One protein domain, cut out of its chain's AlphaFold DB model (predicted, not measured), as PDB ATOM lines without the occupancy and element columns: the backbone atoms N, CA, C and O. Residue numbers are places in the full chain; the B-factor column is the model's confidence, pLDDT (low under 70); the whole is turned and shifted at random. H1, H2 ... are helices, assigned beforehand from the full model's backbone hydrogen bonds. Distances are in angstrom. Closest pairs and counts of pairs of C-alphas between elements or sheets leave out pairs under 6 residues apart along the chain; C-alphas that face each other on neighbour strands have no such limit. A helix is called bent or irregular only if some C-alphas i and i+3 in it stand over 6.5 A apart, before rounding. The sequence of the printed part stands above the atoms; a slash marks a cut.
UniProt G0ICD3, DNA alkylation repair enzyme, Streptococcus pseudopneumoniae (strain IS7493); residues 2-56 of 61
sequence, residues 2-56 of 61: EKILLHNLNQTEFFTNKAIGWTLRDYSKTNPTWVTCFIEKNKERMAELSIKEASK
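What this domain is: This is residues 2 to 56 of the 61 residues of the protein "DNA alkylation repair enzyme" of Streptococcus pseudopneumoniae (strain IS7493) (UniProt G0ICD3). Three helices, H2, H3 and H4, run side by side as a small bundle, their centres making a triangle, with H2 and H4 the closest pair and H3 folding back into H4 as a hairpin. The short H1 lies outside this triangle, loosely placed by H2 and H3 and away from H4; H2 and H4 run one way, H1 and H3 the other. The printed part has 55 residues with four named helices, H1, H2, H3 and H4 along the chain, and no named strand, an all helix class. It is compact, with a radius of gyration of the C-alphas of 9.8 A and spans of 27 by 18 by 18 A, an outline only just rounded.

Where its parts are: H2 is residues 14 to 27 and measures 20.2 A from first to last C-alpha, from C-alpha 14 at (1.695, 24.052, 101.980) to C-alpha 27 at (16.961, 13.743, 93.740). H3, also of 14 residues, is residues 32 to 45 and measures 19.8 A. It is irregular: C-alphas 41 and 44 are 8.3 A apart, where about 5 A is found in a regular helix. H4 is residues 48 to 56, 12.5 A long, and ends with C-alpha 56 at (19.466, 20.776, 102.826). H1 is residues 2 to 7, 8.7 A long, and begins with C-alpha 2 at (11.207, 19.122, 85.483).

How they stand to each other: H2 and H4 touch, with 24 pairs of C-alphas within 8 A. Their closest C-alphas, those of Gly 21 and Ser 50, are 4.0 A apart. They run the same way at a shallow tilt of 21 degrees. H3 and H4 form a helical hairpin and touch, with the closest C-alphas, those of Ile 39 and Ile 51, 6.8 A apart; they run opposite ways at a shallow tilt of 11 degrees. H2 and H3 are close but not clearly touching: their closest C-alphas, those of Leu 24 and Val 35, are 6.4 A apart, and they run opposite ways at a shallow tilt of 25 degrees. H1 and H2 are close but not clearly touching, the closest C-alphas being those of Leu 5 and Ile 20 at 6.8 A; they run opposite ways at a shallow tilt of 12 degrees. H1 and H3 are near each other, and H1 and H4 are apart. In H1 and H2 every O i to N i+4 pair is within hydrogen-bond range; in H3 8 of 10 are, and in H4 4 of 5.

The domain as a whole: The two C-alphas farthest apart, those of Thr 12 and Thr 30, are 27.8 A from each other. The printed part, residues 2 to 56, has no cut. The links from H2 to H3 and from H3 to H4 are tight, and the link from H1 to H2 is short, with 6 residues. The mean pLDDT of the printed part is 95.2, and no printed residue is under 70.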
ATOM      1  N   GLU A   2      11.170  17.649  85.583       88.06
ATOM      2  CA  GLU A   2      11.207  19.122  85.483       88.06
ATOM      3  C   GLU A   2       9.875  19.768  85.064       88.06
ATOM      4  O   GLU A   2       9.398  20.675  85.737       88.06
ATOM      5  N   LYS A   3       9.209  19.247  84.023       90.88
ATOM      6  CA  LYS A   3       7.913  19.768  83.544       90.88
ATOM      7  C   LYS A   3       6.826  19.806  84.633       90.88
ATOM      8  O   LYS A   3       6.048  20.752  84.674       90.88
ATOM      9  N   ILE A   4       6.784  18.799  85.511       90.38
ATOM     10  CA  ILE A   4       5.814  18.732  86.617       90.38
ATOM     11  C   ILE A   4       6.155  19.787  87.670       90.38
ATOM     12  O   ILE A   4       5.262  20.485  88.140       90.38
ATOM     13  N   LEU A   5       7.439  19.943  88.001       91.00
ATOM     14  CA  LEU A   5       7.887  20.953  88.961       91.00
ATOM     15  C   LEU A   5       7.559  22.361  88.460       91.00
ATOM     16  O   LEU A   5       6.934  23.123  89.184       91.00
ATOM     17  N   LEU A   6       7.886  22.670  87.199       91.94
ATOM     18  CA  LEU A   6       7.643  23.977  86.578       91.94
ATOM     19  C   LEU A   6       6.163  24.384  86.563       91.94
ATOM     20  O   LEU A   6       5.861  25.568  86.720       91.94
ATOM     21  N   HIS A   7       5.254  23.422  86.374       91.81
ATOM     22  CA  HIS A   7       3.807  23.653  86.396       91.81
ATOM     23  C   HIS A   7       3.282  23.978  87.803       91.81
ATOM     24  O   HIS A   7       2.279  24.666  87.947       91.81
ATOM     25  N   ASN A   8       3.970  23.496  88.839       87.81
ATOM     26  CA  ASN A   8       3.581  23.660  90.238       87.81
ATOM     27  C   ASN A   8       4.457  24.686  90.978       87.81
ATOM     28  O   ASN A   8       4.479  24.714  92.204       87.81
ATOM     29  N   LEU A   9       5.179  25.542  90.252       88.81
ATOM     30  CA  LEU A   9       5.797  26.732  90.838       88.81
ATOM     31  C   LEU A   9       4.733  27.817  91.095       88.81
ATOM     32  O   LEU A   9       3.645  27.763  90.523       88.81
ATOM     33  N   ASN A  10       5.054  28.814  91.927       90.12
ATOM     34  CA  ASN A  10       4.150  29.893  92.363       90.12
ATOM     35  C   ASN A  10       2.899  29.425  93.131       90.12
ATOM     36  O   ASN A  10       1.890  30.127  93.168       90.12
ATOM     37  N   GLN A  11       2.944  28.237  93.734       85.44
ATOM     38  CA  GLN A  11       1.843  27.716  94.541       85.44
ATOM     39  C   GLN A  11       1.927  28.252  95.972       85.44
ATOM     40  O   GLN A  11       3.014  28.394  96.533       85.44
ATOM     41  N   THR A  12       0.776  28.513  96.589       89.06
ATOM     42  CA  THR A  12       0.676  28.940  97.998       89.06
ATOM     43  C   THR A  12       0.339  27.785  98.943       89.06
ATOM     44  O   THR A  12       0.471  27.921 100.158       89.06
ATOM     45  N   GLU A  13      -0.067  26.634  98.401       95.62
ATOM     46  CA  GLU A  13      -0.487  25.466  99.173       95.62
ATOM     47  C   GLU A  13       0.717  24.777  99.841       95.62
ATOM     48  O   GLU A  13       1.758  24.525  99.221       95.62
ATOM     49  N   PHE A  14       0.591  24.508 101.140       95.00
ATOM     50  CA  PHE A  14       1.695  24.052 101.980       95.00
ATOM     51  C   PHE A  14       2.225  22.675 101.562       95.00
ATOM     52  O   PHE A  14       3.441  22.508 101.430       95.00
ATOM     53  N   PHE A  15       1.347  21.692 101.344       95.94
ATOM     54  CA  PHE A  15       1.750  20.313 101.064       95.94
ATOM     55  C   PHE A  15       2.389  20.161  99.684       95.94
ATOM     56  O   PHE A  15       3.369  19.429  99.548       95.94
ATOM     57  N   THR A  16       1.920  20.912  98.693       93.94
ATOM     58  CA  THR A  16       2.509  20.990  97.352       93.94
ATOM     59  C   THR A  16       3.934  21.528  97.424       93.94
ATOM     60  O   THR A  16       4.871  20.898  96.927       93.94
ATOM     61  N   ASN A  17       4.139  22.641  98.133       96.69
ATOM     62  CA  ASN A  17       5.469  23.220  98.319       96.69
ATOM     63  C   ASN A  17       6.410  22.293  99.109       96.69
ATOM     64  O   ASN A  17       7.601  22.188  98.787       96.69
ATOM     65  N   LYS A  18       5.881  21.567 100.102       96.75
ATOM     66  CA  LYS A  18       6.608  20.516 100.832       96.75
ATOM     67  C   LYS A  18       7.033  19.373  99.915       96.75
ATOM     68  O   LYS A  18       8.196  18.971  99.956       96.75
ATOM     69  N   ALA A  19       6.116  18.877  99.085       96.94
ATOM     70  CA  ALA A  19       6.369  17.790  98.150       96.94
ATOM     71  C   ALA A  19       7.458  18.176  97.141       96.94
ATOM     72  O   ALA A  19       8.420  17.428  96.984       96.94
ATOM     73  N   ILE A  20       7.384  19.377  96.553       97.06
ATOM     74  CA  ILE A  20       8.428  19.913  95.660       97.06
ATOM     75  C   ILE A  20       9.798  19.891  96.347       97.06
ATOM     76  O   ILE A  20      10.764  19.365  95.791       97.06
ATOM     77  N   GLY A  21       9.882  20.422  97.571       97.50
ATOM     78  CA  GLY A  21      11.127  20.461  98.336       97.50
ATOM     79  C   GLY A  21      11.700  19.070  98.619       97.50
ATOM     80  O   GLY A  21      12.893  18.837  98.428       97.50
ATOM     81  N   TRP A  22      10.860  18.116  99.025       97.69
ATOM     82  CA  TRP A  22      11.275  16.735  99.288       97.69
ATOM     83  C   TRP A  22      11.709  15.988  98.038       97.69
ATOM     84  O   TRP A  22      12.729  15.304  98.063       97.69
ATOM     85  N   THR A  23      10.978  16.154  96.942       97.69
ATOM     86  CA  THR A  23      11.308  15.554  95.653       97.69
ATOM     87  C   THR A  23      12.666  16.048  95.141       97.69
ATOM     88  O   THR A  23      13.487  15.238  94.713       97.69
ATOM     89  N   LEU A  24      12.952  17.350  95.247       97.81
ATOM     90  CA  LEU A  24      14.263  17.905  94.890       97.81
ATOM     91  C   LEU A  24      15.374  17.444  95.845       97.81
ATOM     92  O   LEU A  24      16.461  17.088  95.398       97.81
ATOM     93  N   ARG A  25      15.099  17.404  97.153       97.62
ATOM     94  CA  ARG A  25      16.053  16.932  98.168       97.62
ATOM     95  C   ARG A  25      16.416  15.460  97.999       97.62
ATOM     96  O   ARG A  25      17.537  15.070  98.303       97.62
ATOM     97  N   ASP A  26      15.468  14.622  97.594       97.56
ATOM     98  CA  ASP A  26      15.756  13.215  97.337       97.56
ATOM     99  C   ASP A  26      16.596  13.057  96.066       97.56
ATOM    100  O   ASP A  26      17.624  12.379  96.076       97.56
ATOM    101  N   TYR A  27      16.237  13.786  95.006       97.44
ATOM    102  CA  TYR A  27      16.961  13.743  93.740       97.44
ATOM    103  C   TYR A  27      18.373  14.337  93.815       97.44
ATOM    104  O   TYR A  27      19.254  13.908  93.068       97.44
ATOM    105  N   SER A  28      18.645  15.252  94.751       96.44
ATOM    106  CA  SER A  28      19.995  15.799  94.945       96.44
ATOM    107  C   SER A  28      21.019  14.747  95.373       96.44
ATOM    108  O   SER A  28      22.204  14.928  95.122       96.44
ATOM    109  N   LYS A  29      20.583  13.609  95.932       94.69
ATOM    110  CA  LYS A  29      21.460  12.454  96.193       94.69
ATOM    111  C   LYS A  29      21.978  11.803  94.907       94.69
ATOM    112  O   LYS A  29      23.005  11.139  94.934       94.69
ATOM    113  N   THR A  30      21.241  11.958  93.805       96.19
ATOM    114  CA  THR A  30      21.590  11.414  92.485       96.19
ATOM    115  C   THR A  30      22.298  12.459  91.628       96.19
ATOM    116  O   THR A  30      23.283  12.143  90.969       96.19
ATOM    117  N   ASN A  31      21.808  13.702  91.615       96.50
ATOM    118  CA  ASN A  31      22.386  14.780  90.812       96.50
ATOM    119  C   ASN A  31      22.292  16.136  91.540       96.50
ATOM    120  O   ASN A  31      21.372  16.919  91.280       96.50
ATOM    121  N   PRO A  32      23.227  16.429  92.463       96.19
ATOM    122  CA  PRO A  32      23.187  17.653  93.259       96.19
ATOM    123  C   PRO A  32      23.367  18.903  92.391       96.19
ATOM    124  O   PRO A  32      22.642  19.875  92.579       96.19
ATOM    125  N   THR A  33      24.250  18.860  91.387       96.50
ATOM    126  CA  THR A  33      24.487  19.980  90.463       96.50
ATOM    127  C   THR A  33      23.219  20.371  89.711       96.50
ATOM    128  O   THR A  33      22.889  21.553  89.649       96.50
ATOM    129  N   TRP A  34      22.465  19.398  89.187       96.88
ATOM    130  CA  TRP A  34      21.204  19.686  88.500       96.88
ATOM    131  C   TRP A  34      20.182  20.338  89.433       96.88
ATOM    132  O   TRP A  34      19.529  21.302  89.037       96.88
ATOM    133  N   VAL A  35      20.067  19.861  90.678       97.44
ATOM    134  CA  VAL A  35      19.149  20.455  91.663       97.44
ATOM    135  C   VAL A  35      19.564  21.886  92.005       97.44
ATOM    136  O   VAL A  35      18.703  22.764  92.021       97.44
ATOM    137  N   THR A  36      20.858  22.152  92.199       97.12
ATOM    138  CA  THR A  36      21.372  23.513  92.414       97.12
ATOM    139  C   THR A  36      21.017  24.425  91.241       97.12
ATOM    140  O   THR A  36      20.419  25.479  91.444       97.12
ATOM    141  N   CYS A  37      21.290  24.001  90.002       97.25
ATOM    142  CA  CYS A  37      20.938  24.781  88.813       97.25
ATOM    143  C   CYS A  37      19.424  25.005  88.682       97.25
ATOM    144  O   CYS A  37      18.999  26.093  88.292       97.25
ATOM    145  N   PHE A  38      18.603  24.002  89.010       97.19
ATOM    146  CA  PHE A  38      17.147  24.130  88.983       97.19
ATOM    147  C   PHE A  38      16.653  25.170  89.995       97.19
ATOM    148  O   PHE A  38      15.813  25.997  89.639       97.19
ATOM    149  N   ILE A  39      17.178  25.145  91.227       96.94
ATOM    150  CA  ILE A  39      16.829  26.117  92.270       96.94
ATOM    151  C   ILE A  39      17.220  27.522  91.821       96.94
ATOM    152  O   ILE A  39      16.359  28.393  91.804       96.94
ATOM    153  N   GLU A  40      18.466  27.743  91.400       97.06
ATOM    154  CA  GLU A  40      18.934  29.081  91.006       97.06
ATOM    155  C   GLU A  40      18.135  29.647  89.824       97.06
ATOM    156  O   GLU A  40      17.703  30.796  89.858       97.06
ATOM    157  N   LYS A  41      17.837  28.819  88.814       97.38
ATOM    158  CA  LYS A  41      17.052  29.237  87.642       97.38
ATOM    159  C   LYS A  41      15.603  29.611  87.976       97.38
ATOM    160  O   LYS A  41      14.998  30.395  87.250       97.38
ATOM    161  N   ASN A  42      15.018  29.017  89.015       96.88
ATOM    162  CA  ASN A  42      13.587  29.141  89.314       96.88
ATOM    163  C   ASN A  42      13.296  29.792  90.670       96.88
ATOM    164  O   ASN A  42      12.138  29.824  91.084       96.88
ATOM    165  N   LYS A  43      14.319  30.310  91.355       95.12
ATOM    166  CA  LYS A  43      14.264  30.749  92.755       95.12
ATOM    167  C   LYS A  43      13.128  31.728  93.035       95.12
ATOM    168  O   LYS A  43      12.399  31.544  93.998       95.12
ATOM    169  N   GLU A  44      12.933  32.706  92.154       96.00
ATOM    170  CA  GLU A  44      11.882  33.729  92.275       96.00
ATOM    171  C   GLU A  44      10.460  33.157  92.229       96.00
ATOM    172  O   GLU A  44       9.523  33.773  92.727       96.00
ATOM    173  N   ARG A  45      10.293  31.973  91.629       95.50
ATOM    174  CA  ARG A  45       9.004  31.291  91.482       95.50
ATOM    175  C   ARG A  45       8.800  30.159  92.486       95.50
ATOM    176  O   ARG A  45       7.760  29.495  92.481       95.50
ATOM    177  N   MET A  46       9.805  29.866  93.304       96.75
ATOM    178  CA  MET A  46       9.744  28.809  94.304       96.75
ATOM    179  C   MET A  46       9.347  29.387  95.658       96.75
ATOM    180  O   MET A  46       9.815  30.448  96.057       96.75
ATOM    181  N   ALA A  47       8.532  28.647  96.408       96.69
ATOM    182  CA  ALA A  47       8.301  28.975  97.806       96.69
ATOM    183  C   ALA A  47       9.604  28.824  98.610       96.69
ATOM    184  O   ALA A  47      10.352  27.856  98.426       96.69
ATOM    185  N   GLU A  48       9.841  29.727  99.564       96.44
ATOM    186  CA  GLU A  48      11.022  29.688 100.443       96.44
ATOM    187  C   GLU A  48      11.170  28.337 101.161       96.44
ATOM    188  O   GLU A  48      12.272  27.802 101.290       96.44
ATOM    189  N   LEU A  49      10.043  27.738 101.565       96.69
ATOM    190  CA  LEU A  49       9.997  26.401 102.158       96.69
ATOM    191  C   LEU A  49      10.568  25.331 101.218       96.69
ATOM    192  O   LEU A  49      11.364  24.498 101.651       96.69
ATOM    193  N   SER A  50      10.184  25.355  99.938       97.56
ATOM    194  CA  SER A  50      10.671  24.400  98.941       97.56
ATOM    195  C   SER A  50      12.175  24.540  98.736       97.56
ATOM    196  O   SER A  50      12.867  23.526  98.691       97.56
ATOM    197  N   ILE A  51      12.688  25.775  98.675       97.25
ATOM    198  CA  ILE A  51      14.128  26.054  98.556       97.25
ATOM    199  C   ILE A  51      14.873  25.504  99.776       97.25
ATOM    200  O   ILE A  51      15.836  24.759  99.614       97.25
ATOM    201  N   LYS A  52      14.402  25.816 100.992       96.62
ATOM    202  CA  LYS A  52      15.015  25.371 102.256       96.62
ATOM    203  C   LYS A  52      15.077  23.848 102.376       96.62
ATOM    204  O   LYS A  52      16.066  23.298 102.857       96.62
ATOM    205  N   GLU A  53      14.015  23.156 101.976       96.44
ATOM    206  CA  GLU A  53      13.980  21.692 101.992       96.44
ATOM    207  C   GLU A  53      14.906  21.103 100.920       96.44
ATOM    208  O   GLU A  53      15.702  20.214 101.231       96.44
ATOM    209  N   ALA A  54      14.845  21.614  99.687       96.88
ATOM    210  CA  ALA A  54      15.627  21.118  98.557       96.88
ATOM    211  C   ALA A  54      17.142  21.287  98.759       96.88
ATOM    212  O   ALA A  54      17.920  20.402  98.402       96.88
ATOM    213  N   SER A  55      17.564  22.395  99.376       96.06
ATOM    214  CA  SER A  55      18.976  22.753  99.534       96.06
ATOM    215  C   SER A  55      19.676  22.128 100.741       96.06
ATOM    216  O   SER A  55      20.883  22.299 100.906       96.06
ATOM    217  N   LYS A  56      18.964  21.338 101.557       94.88
ATOM    218  CA  LYS A  56      19.466  20.776 102.826       94.88
ATOM    219  C   LYS A  56      20.793  20.006 102.722       94.88
ATOM    220  O   LYS A  56      21.493  19.877 103.725       94.88
TER     221      LYS A  56